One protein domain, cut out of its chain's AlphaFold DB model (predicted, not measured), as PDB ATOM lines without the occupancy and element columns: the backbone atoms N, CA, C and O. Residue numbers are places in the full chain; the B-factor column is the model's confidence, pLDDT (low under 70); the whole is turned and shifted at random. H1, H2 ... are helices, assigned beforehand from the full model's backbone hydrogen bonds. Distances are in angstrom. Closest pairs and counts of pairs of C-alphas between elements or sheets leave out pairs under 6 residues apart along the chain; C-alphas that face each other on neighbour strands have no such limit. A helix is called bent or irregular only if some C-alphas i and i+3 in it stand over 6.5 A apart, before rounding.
ATOM      1  N   ASP A 270     -42.191 -18.507  17.242       80.06
ATOM      2  CA  ASP A 270     -42.857 -19.345  16.239       80.06
ATOM      3  C   ASP A 270     -44.374 -19.429  16.507       80.06
ATOM      4  O   ASP A 270     -44.836 -20.117  17.426       80.06
ATOM      5  N   ASP A 271     -45.160 -18.742  15.672       81.19
ATOM      6  CA  ASP A 271     -46.627 -18.731  15.742       81.19
ATOM      7  C   ASP A 271     -47.252 -20.134  15.598       81.19
ATOM      8  O   ASP A 271     -48.321 -20.392  16.158       81.19
ATOM      9  N   ASN A 272     -46.592 -21.072  14.906       80.81
ATOM     10  CA  ASN A 272     -47.089 -22.441  14.733       80.81
ATOM     11  C   ASN A 272     -46.937 -23.235  16.033       80.81
ATOM     12  O   ASN A 272     -47.895 -23.871  16.480       80.81
ATOM     13  N   LYS A 273     -45.766 -23.143  16.687       78.75
ATOM     14  CA  LYS A 273     -45.552 -23.735  18.020       78.75
ATOM     15  C   LYS A 273     -46.516 -23.130  19.041       78.75
ATOM     16  O   LYS A 273     -47.110 -23.866  19.825       78.75
ATOM     17  N   PHE A 274     -46.724 -21.811  19.005       81.12
ATOM     18  CA  PHE A 274     -47.664 -21.134  19.905       81.12
ATOM     19  C   PHE A 274     -49.121 -21.556  19.655       81.12
ATOM     20  O   PHE A 274     -49.871 -21.772  20.610       81.12
ATOM     21  N   SER A 275     -49.525 -21.741  18.393       84.75
ATOM     22  CA  SER A 275     -50.855 -22.257  18.051       84.75
ATOM     23  C   SER A 275     -51.050 -23.701  18.529       84.75
ATOM     24  O   SER A 275     -52.060 -23.987  19.171       84.75
ATOM     25  N   ALA A 276     -50.070 -24.584  18.304       83.44
ATOM     26  CA  ALA A 276     -50.108 -25.968  18.781       83.44
ATOM     27  C   ALA A 276     -50.148 -26.043  20.319       83.44
ATOM     28  O   ALA A 276     -50.992 -26.733  20.888       83.44
ATOM     29  N   PHE A 277     -49.310 -25.263  21.010       83.75
ATOM     30  CA  PHE A 277     -49.340 -25.151  22.470       83.75
ATOM     31  C   PHE A 277     -50.708 -24.672  22.989       83.75
ATOM     32  O   PHE A 277     -51.221 -25.195  23.981       83.75
ATOM     33  N   LYS A 278     -51.335 -23.704  22.310       84.19
ATOM     34  CA  LYS A 278     -52.668 -23.183  22.653       84.19
ATOM     35  C   LYS A 278     -53.786 -24.209  22.429       84.19
ATOM     36  O   LYS A 278     -54.757 -24.203  23.187       84.19
ATOM     37  N   GLU A 279     -53.653 -25.072  21.424       85.12
ATOM     38  CA  GLU A 279     -54.564 -26.188  21.145       85.12
ATOM     39  C   GLU A 279     -54.429 -27.292  22.204       85.12
ATOM     40  O   GLU A 279     -55.405 -27.602  22.885       85.12
ATOM     41  N   ILE A 280     -53.204 -27.749  22.482       84.00
ATOM     42  CA  ILE A 280     -52.883 -28.715  23.549       84.00
ATOM     43  C   ILE A 280     -53.345 -28.200  24.929       84.00
ATOM     44  O   ILE A 280     -53.980 -28.923  25.697       84.00
ATOM     45  N   SER A 281     -53.147 -26.909  25.216       82.00
ATOM     46  CA  SER A 281     -53.666 -26.238  26.423       82.00
ATOM     47  C   SER A 281     -55.191 -26.072  26.432       82.00
ATOM     48  O   SER A 281     -55.790 -25.808  27.476       82.00
ATOM     49  N   SER A 282     -55.858 -26.162  25.281       81.31
ATOM     50  CA  SER A 282     -57.320 -26.241  25.181       81.31
ATOM     51  C   SER A 282     -57.803 -27.644  25.533       81.31
ATOM     52  O   SER A 282     -58.759 -27.788  26.289       81.31
ATOM     53  N   ASP A 283     -57.107 -28.664  25.044       82.56
ATOM     54  CA  ASP A 283     -57.529 -30.061  25.118       82.56
ATOM     55  C   ASP A 283     -57.228 -30.704  26.477       82.56
ATOM     56  O   ASP A 283     -58.072 -31.437  26.997       82.56
ATOM     57  N   TYR A 284     -56.147 -30.296  27.148       80.94
ATOM     58  CA  TYR A 284     -55.932 -30.582  28.573       80.94
ATOM     59  C   TYR A 284     -57.077 -30.037  29.455       80.94
ATOM     60  O   TYR A 284     -57.615 -30.716  30.332       80.94
ATOM     61  N   ARG A 285     -57.556 -28.815  29.173       79.19
ATOM     62  CA  ARG A 285     -58.701 -28.237  29.901       79.19
ATOM     63  C   ARG A 285     -60.020 -28.978  29.644       79.19
ATOM     64  O   ARG A 285     -60.899 -28.878  30.494       79.19
ATOM     65  N   LYS A 286     -60.137 -29.736  28.546       80.94
ATOM     66  CA  LYS A 286     -61.303 -30.568  28.183       80.94
ATOM     67  C   LYS A 286     -61.194 -32.043  28.620       80.94
ATOM     68  O   LYS A 286     -62.095 -32.804  28.286       80.94
ATOM     69  N   ASP A 287     -60.104 -32.448  29.280       76.50
ATOM     70  CA  ASP A 287     -59.802 -33.857  29.622       76.50
ATOM     71  C   ASP A 287     -59.644 -34.777  28.397       76.50
ATOM     72  O   ASP A 287     -59.930 -35.971  28.448       76.50
ATOM     73  N   ILE A 288     -59.181 -34.215  27.275       81.75
ATOM     74  CA  ILE A 288     -58.843 -34.975  26.060       81.75
ATOM     75  C   ILE A 288     -57.399 -35.507  26.128       81.75
ATOM     76  O   ILE A 288     -57.096 -36.534  25.529       81.75
ATOM     77  N   ILE A 289     -56.521 -34.815  26.863       80.25
ATOM     78  CA  ILE A 289     -55.089 -35.113  27.017       80.25
ATOM     79  C   ILE A 289     -54.786 -35.265  28.512       80.25
ATOM     80  O   ILE A 289     -55.247 -34.451  29.314       80.25
ATOM     81  N   ASN A 290     -54.006 -36.282  28.888       81.25
ATOM     82  CA  ASN A 290     -53.654 -36.565  30.288       81.25
ATOM     83  C   ASN A 290     -52.573 -35.604  30.823       81.25
ATOM     84  O   ASN A 290     -51.772 -35.081  30.050       81.25
ATOM     85  N   THR A 291     -52.470 -35.428  32.146       77.44
ATOM     86  CA  THR A 291     -51.453 -34.548  32.765       77.44
ATOM     87  C   THR A 291     -50.012 -34.951  32.414       77.44
ATOM     88  O   THR A 291     -49.196 -34.078  32.124       77.44
ATOM     89  N   GLU A 292     -49.696 -36.252  32.356       76.00
ATOM     90  CA  GLU A 292     -48.372 -36.755  31.934       76.00
ATOM     91  C   GLU A 292     -48.044 -36.414  30.467       76.00
ATOM     92  O   GLU A 292     -46.917 -36.048  30.131       76.00
ATOM     93  N   GLU A 293     -49.042 -36.496  29.590       80.25
ATOM     94  CA  GLU A 293     -48.913 -36.246  28.153       80.25
ATOM     95  C   GLU A 293     -48.820 -34.739  27.860       80.25
ATOM     96  O   GLU A 293     -47.967 -34.293  27.090       80.25
ATOM     97  N   TYR A 294     -49.616 -33.928  28.561       81.25
ATOM     98  CA  TYR A 294     -49.505 -32.470  28.558       81.25
ATOM     99  C   TYR A 294     -48.126 -32.004  29.061       81.25
ATOM    100  O   TYR A 294     -47.504 -31.142  28.436       81.25
ATOM    101  N   LEU A 295     -47.598 -32.617  30.129       77.62
ATOM    102  CA  LEU A 295     -46.224 -32.394  30.595       77.62
ATOM    103  C   LEU A 295     -45.193 -32.721  29.510       77.62
ATOM    104  O   LEU A 295     -44.311 -31.900  29.258       77.62
ATOM    105  N   ALA A 296     -45.313 -33.871  28.838       80.44
ATOM    106  CA  ALA A 296     -44.405 -34.255  27.756       80.44
ATOM    107  C   ALA A 296     -44.373 -33.205  26.630       80.44
ATOM    108  O   ALA A 296     -43.285 -32.810  26.201       80.44
ATOM    109  N   TYR A 297     -45.528 -32.669  26.220       78.69
ATOM    110  CA  TYR A 297     -45.582 -31.554  25.268       78.69
ATOM    111  C   TYR A 297     -44.935 -30.270  25.813       78.69
ATOM    112  O   TYR A 297     -44.171 -29.626  25.096       78.69
ATOM    113  N   VAL A 298     -45.165 -29.898  27.076       79.88
ATOM    114  CA  VAL A 298     -44.532 -28.706  27.678       79.88
ATOM    115  C   VAL A 298     -43.002 -28.828  27.719       79.88
ATOM    116  O   VAL A 298     -42.312 -27.855  27.404       79.88
ATOM    117  N   TYR A 299     -42.458 -30.010  28.031       76.12
ATOM    118  CA  TYR A 299     -41.017 -30.274  27.927       76.12
ATOM    119  C   TYR A 299     -40.529 -30.230  26.466       76.12
ATOM    120  O   TYR A 299     -39.508 -29.600  26.193       76.12
ATOM    121  N   GLN A 300     -41.278 -30.811  25.519       77.31
ATOM    122  CA  GLN A 300     -40.976 -30.783  24.078       77.31
ATOM    123  C   GLN A 300     -40.909 -29.353  23.504       77.31
ATOM    124  O   GLN A 300     -40.166 -29.112  22.552       77.31
ATOM    125  N   PHE A 301     -41.656 -28.414  24.096       74.88
ATOM    126  CA  PHE A 301     -41.669 -26.987  23.759       74.88
ATOM    127  C   PHE A 301     -40.684 -26.123  24.577       74.88
ATOM    128  O   PHE A 301     -40.659 -24.910  24.391       74.88
ATOM    129  N   GLY A 302     -39.896 -26.692  25.500       73.38
ATOM    130  CA  GLY A 302     -38.975 -25.930  26.369       73.38
ATOM    131  C   GLY A 302     -39.659 -25.081  27.457       73.38
ATOM    132  O   GLY A 302     -39.000 -24.365  28.214       73.38
ATOM    133  N   LEU A 303     -40.984 -25.188  27.586       77.31
ATOM    134  CA  LEU A 303     -41.828 -24.377  28.470       77.31
ATOM    135  C   LEU A 303     -41.855 -24.878  29.930       77.31
ATOM    136  O   LEU A 303     -42.635 -24.376  30.738       77.31
ATOM    137  N   SER A 304     -40.997 -25.840  30.291       71.44
ATOM    138  CA  SER A 304     -40.905 -26.446  31.630       71.44
ATOM    139  C   SER A 304     -40.798 -25.405  32.750       71.44
ATOM    140  O   SER A 304     -41.588 -25.420  33.691       71.44
ATOM    141  N   HIS A 305     -39.893 -24.438  32.592       67.19
ATOM    142  CA  HIS A 305     -39.668 -23.335  33.529       67.19
ATOM    143  C   HIS A 305     -40.884 -22.399  33.704       67.19
ATOM    144  O   HIS A 305     -40.997 -21.723  34.725       67.19
ATOM    145  N   LEU A 306     -41.818 -22.384  32.744       75.19
ATOM    146  CA  LEU A 306     -43.063 -21.611  32.801       75.19
ATOM    147  C   LEU A 306     -44.263 -22.440  33.277       75.19
ATOM    148  O   LEU A 306     -45.327 -21.863  33.511       75.19
ATOM    149  N   LEU A 307     -44.134 -23.758  33.482       74.69
ATOM    150  CA  LEU A 307     -45.268 -24.592  33.891       74.69
ATOM    151  C   LEU A 307     -45.844 -24.173  35.257       74.69
ATOM    152  O   LEU A 307     -47.059 -24.170  35.437       74.69
ATOM    153  N   LEU A 308     -44.999 -23.733  36.194       70.75
ATOM    154  CA  LEU A 308     -45.453 -23.187  37.481       70.75
ATOM    155  C   LEU A 308     -46.260 -21.885  37.338       70.75
ATOM    156  O   LEU A 308     -47.088 -21.588  38.199       70.75
ATOM    157  N   GLU A 309     -46.050 -21.109  36.272       71.44
ATOM    158  CA  GLU A 309     -46.869 -19.933  35.956       71.44
ATOM    159  C   GLU A 309     -48.127 -20.328  35.162       71.44
ATOM    160  O   GLU A 309     -49.208 -19.820  35.457       71.44
ATOM    161  N   LEU A 310     -48.037 -21.309  34.255       73.19
ATOM    162  CA  LEU A 310     -49.184 -21.888  33.540       73.19
ATOM    163  C   LEU A 310     -50.209 -22.520  34.490       73.19
ATOM    164  O   LEU A 310     -51.401 -22.230  34.383       73.19
ATOM    165  N   ALA A 311     -49.762 -23.327  35.455       69.88
ATOM    166  CA  ALA A 311     -50.634 -23.964  36.438       69.88
ATOM    167  C   ALA A 311     -51.377 -22.935  37.308       69.88
ATOM    168  O   ALA A 311     -52.518 -23.164  37.700       69.88
ATOM    169  N   ARG A 312     -50.776 -21.762  37.564       67.25
ATOM    170  CA  ARG A 312     -51.432 -20.644  38.268       67.25
ATOM    171  C   ARG A 312     -52.532 -19.961  37.448       67.25
ATOM    172  O   ARG A 312     -53.315 -19.221  38.036       67.25
ATOM    173  N   LEU A 313     -52.601 -20.198  36.134       67.12
ATOM    174  CA  LEU A 313     -53.663 -19.697  35.252       67.12
ATOM    175  C   LEU A 313     -54.705 -20.765  34.871       67.12
ATOM    176  O   LEU A 313     -55.640 -20.462  34.123       67.12
ATOM    177  N   CYS A 314     -54.593 -21.994  35.383       65.50
ATOM    178  CA  CYS A 314     -55.682 -22.963  35.296       65.50
ATOM    179  C   CYS A 314     -56.911 -22.411  36.048       65.50
ATOM    180  O   CYS A 314     -56.812 -22.126  37.239       65.50
ATOM    181  N   PRO A 315     -58.085 -22.268  35.398       64.56
ATOM    182  CA  PRO A 315     -59.313 -21.839  36.079       64.56
ATOM    183  C   PRO A 315     -59.914 -22.948  36.960       64.56
ATOM    184  O   PRO A 315     -60.882 -22.709  37.676       64.56
ATOM    185  N   ASP A 316     -59.356 -24.156  36.870       65.75
ATOM    186  CA  ASP A 316     -59.737 -25.342  37.619       65.75
ATOM    187  C   ASP A 316     -58.664 -25.648  38.677       65.75
ATOM    188  O   ASP A 316     -57.488 -25.838  38.352       65.75
ATOM    189  N   ALA A 317     -59.078 -25.670  39.946       64.56
ATOM    190  CA  ALA A 317     -58.186 -25.845  41.089       64.56
ATOM    191  C   ALA A 317     -57.722 -27.301  41.292       64.56
ATOM    192  O   ALA A 317     -56.688 -27.527  41.926       64.56
ATOM    193  N   GLU A 318     -58.452 -28.287  40.761       67.25
ATOM    194  CA  GLU A 318     -58.060 -29.697  40.818       67.25
ATOM    195  C   GLU A 318     -56.966 -29.970  39.783       67.25
ATOM    196  O   GLU A 318     -55.898 -30.465  40.148       67.25
ATOM    197  N   LYS A 319     -57.150 -29.507  38.539       67.19
ATOM    198  CA  LYS A 319     -56.103 -29.580  37.501       67.19
ATOM    199  C   LYS A 319     -54.870 -28.756  37.858       67.19
ATOM    200  O   LYS A 319     -53.752 -29.193  37.608       67.19
ATOM    201  N   GLN A 320     -55.041 -27.594  38.498       70.81
ATOM    202  CA  GLN A 320     -53.912 -26.833  39.045       70.81
ATOM    203  C   GLN A 320     -53.105 -27.664  40.055       70.81
ATOM    204  O   GLN A 320     -51.874 -27.661  39.995       70.81
ATOM    205  N   ARG A 321     -53.777 -28.366  40.983       70.50
ATOM    206  CA  ARG A 321     -53.110 -29.240  41.958       70.50
ATOM    207  C   ARG A 321     -52.399 -30.391  41.254       70.50
ATOM    208  O   ARG A 321     -51.211 -30.575  41.487       70.50
ATOM    209  N   GLU A 322     -53.096 -31.125  40.391       74.44
ATOM    210  CA  GLU A 322     -52.564 -32.307  39.703       74.44
ATOM    211  C   GLU A 322     -51.362 -31.976  38.806       74.44
ATOM    212  O   GLU A 322     -50.365 -32.701  38.812       74.44
ATOM    213  N   LEU A 323     -51.409 -30.847  38.092       73.88
ATOM    214  CA  LEU A 323     -50.310 -30.387  37.246       73.88
ATOM    215  C   LEU A 323     -49.077 -29.988  38.071       73.88
ATOM    216  O   LEU A 323     -47.958 -30.317  37.683       73.88
ATOM    217  N   VAL A 324     -49.258 -29.325  39.221       74.38
ATOM    218  CA  VAL A 324     -48.152 -28.982  40.137       74.38
ATOM    219  C   VAL A 324     -47.602 -30.224  40.843       74.38
ATOM    220  O   VAL A 324     -46.392 -30.347  41.008       74.38
ATOM    221  N   GLU A 325     -48.462 -31.157  41.244       74.19
ATOM    222  CA  GLU A 325     -48.081 -32.409  41.903       74.19
ATOM    223  C   GLU A 325     -47.270 -33.301  40.949       74.19
ATOM    224  O   GLU A 325     -46.148 -33.693  41.275       74.19
ATOM    225  N   THR A 326     -47.761 -33.502  39.723       71.44
ATOM    226  CA  THR A 326     -47.059 -34.264  38.677       71.44
ATOM    227  C   THR A 326     -45.788 -33.549  38.192       71.44
ATOM    228  O   THR A 326     -44.795 -34.219  37.916       71.44
ATOM    229  N   TYR A 327     -45.747 -32.210  38.167       71.69
ATOM    230  CA  TYR A 327     -44.522 -31.451  37.863       71.69
ATOM    231  C   TYR A 327     -43.459 -31.549  38.959       71.69
ATOM    232  O   TYR A 327     -42.281 -31.728  38.667       71.69
ATOM    233  N   ASN A 328     -43.847 -31.467  40.233       69.56
ATOM    234  CA  ASN A 328     -42.902 -31.646  41.335       69.56
ATOM    235  C   ASN A 328     -42.337 -33.077  41.332       69.56
ATOM    236  O   ASN A 328     -41.145 -33.272  41.577       69.56
ATOM    237  N   LEU A 329     -43.163 -34.072  40.989       64.94
ATOM    238  CA  LEU A 329     -42.708 -35.439  40.740       64.94
ATOM    239  C   LEU A 329     -41.773 -35.518  39.520       64.94
ATOM    240  O   LEU A 329     -40.726 -36.156  39.627       64.94
ATOM    241  N   SER A 330     -42.085 -34.859  38.396       61.84
ATOM    242  CA  SER A 330     -41.234 -34.894  37.197       61.84
ATOM    243  C   SER A 330     -39.893 -34.193  37.416       61.84
ATOM    244  O   SER A 330     -38.872 -34.765  37.054       61.84
ATOM    245  N   ILE A 331     -39.853 -33.031  38.078       64.94
ATOM    246  CA  ILE A 331     -38.609 -32.351  38.484       64.94
ATOM    247  C   ILE A 331     -37.758 -33.268  39.369       64.94
ATOM    248  O   ILE A 331     -36.626 -33.578  39.001       64.94
ATOM    249  N   MET A 332     -38.329 -33.834  40.441       55.94
ATOM    250  CA  MET A 332     -37.604 -34.792  41.287       55.94
ATOM    251  C   MET A 332     -37.144 -36.048  40.523       55.94
ATOM    252  O   MET A 332     -36.208 -36.720  40.966       55.94
ATOM    253  N   ILE A 333     -37.789 -36.414  39.408       58.50
ATOM    254  CA  ILE A 333     -37.350 -37.494  38.511       58.50
ATOM    255  C   ILE A 333     -36.209 -37.027  37.593       58.50
ATOM    256  O   ILE A 333     -35.230 -37.764  37.467       58.50
ATOM    257  N   PHE A 334     -36.270 -35.824  37.017       54.88
ATOM    258  CA  PHE A 334     -35.217 -35.274  36.157       54.88
ATOM    259  C   PHE A 334     -33.904 -35.028  36.913       54.88
ATOM    260  O   PHE A 334     -32.860 -35.468  36.431       54.88
ATOM    261  N   ASP A 335     -33.952 -34.491  38.135       50.34
ATOM    262  CA  ASP A 335     -32.759 -34.338  38.989       50.34
ATOM    263  C   ASP A 335     -32.073 -35.697  39.243       50.34
ATOM    264  O   ASP A 335     -30.847 -35.820  39.221       50.34
ATOM    265  N   SER A 336     -32.862 -36.771  39.391       48.19
ATOM    266  CA  SER A 336     -32.318 -38.134  39.488       48.19
ATOM    267  C   SER A 336     -31.890 -38.748  38.148       48.19
ATOM    268  O   SER A 336     -31.035 -39.632  38.137       48.19
ATOM    269  N   ALA A 337     -32.437 -38.298  37.015       48.28
ATOM    270  CA  ALA A 337     -32.043 -38.772  35.688       48.28
ATOM    271  C   ALA A 337     -30.646 -38.258  35.301       48.28
ATOM    272  O   ALA A 337     -29.859 -39.011  34.722       48.28
ATOM    273  N   GLN A 338     -30.311 -37.027  35.708       44.50
ATOM    274  CA  GLN A 338     -28.962 -36.463  35.601       44.50
ATOM    275  C   GLN A 338     -27.929 -37.365  36.310       44.50
ATOM    276  O   GLN A 338     -26.893 -37.709  35.740       44.50
ATOM    277  N   LEU A 339     -28.267 -37.837  37.517       41.97
ATOM    278  CA  LEU A 339     -27.453 -38.748  38.333       41.97
ATOM    279  C   LEU A 339     -27.288 -40.145  37.698       41.97
ATOM    280  O   LEU A 339     -26.192 -40.711  37.695       41.97
ATOM    281  N   VAL A 340     -28.356 -40.696  37.110       43.03
ATOM    282  CA  VAL A 340     -28.333 -42.017  36.448       43.03
ATOM    283  C   VAL A 340     -27.465 -42.025  35.182       43.03
ATOM    284  O   VAL A 340     -26.859 -43.055  34.876       43.03
ATOM    285  N   TYR A 341     -27.351 -40.903  34.463       39.94
ATOM    286  CA  TYR A 341     -26.479 -40.823  33.284       39.94
ATOM    287  C   TYR A 341     -24.991 -40.904  33.666       39.94
ATOM    288  O   TYR A 341     -24.238 -41.666  33.053       39.94
TER     289      TYR A 341
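What this domain is: This is residues 270 to 341 of the 363 residues of the protein "Zinc finger protein 598-like" of Pyrus ussuriensis x Pyrus communis (UniProt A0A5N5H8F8). H2 and H3 pack on the first part of the long helix H4, H1 runs beside H2 as a helical hairpin, and residues 332 to 341 of H4 stick out. The 72 printed residues have four named helices, H1 to H4 in order, and no named strand: all helix. The whole is compact, radius of gyration of the C-alphas 12.6 A, spanning 35 by 30 by 20 A.

Where its parts are: Find C-alpha 317 at (-58.186, -25.845, 41.089); H4, residues 317 to 341, runs 35.9 A to C-alpha 341 at (-26.479, -40.823, 33.284). H1, residues 271 to 285, spans 20.9 A, H2, residues 291 to 300, 14.1 A, and H3, residues 303 to 311, 11.9 A; H3 is irregular, C-alphas 305 and 308 being 7.0 A apart.

How they stand to each other: H4 touches H2 with residues 322 to 327 alone, closest C-alphas Leu 323 and Thr 291, 6.2 A, at a steep tilt of 55 degrees. With residues 319 to 327 alone it touches H3 in a hairpin, closest C-alphas Gln 320 and Ala 311, 5.1 A. H1 touches H2, closest C-alphas Tyr 284 and Tyr 294, 6.7 A, a shallow tilt of 11 degrees, opposite ways. Every O i to N i+4 pair is within hydrogen-bond range in H2, 10 of 11 in H1, 3 of 5 in H3 and 19 of 21 in H4.

The domain as a whole: The printed part has no cut, and its links are tight. Look for pLDDT under 70 at residues 305, 311 to 319 and 328 to 341.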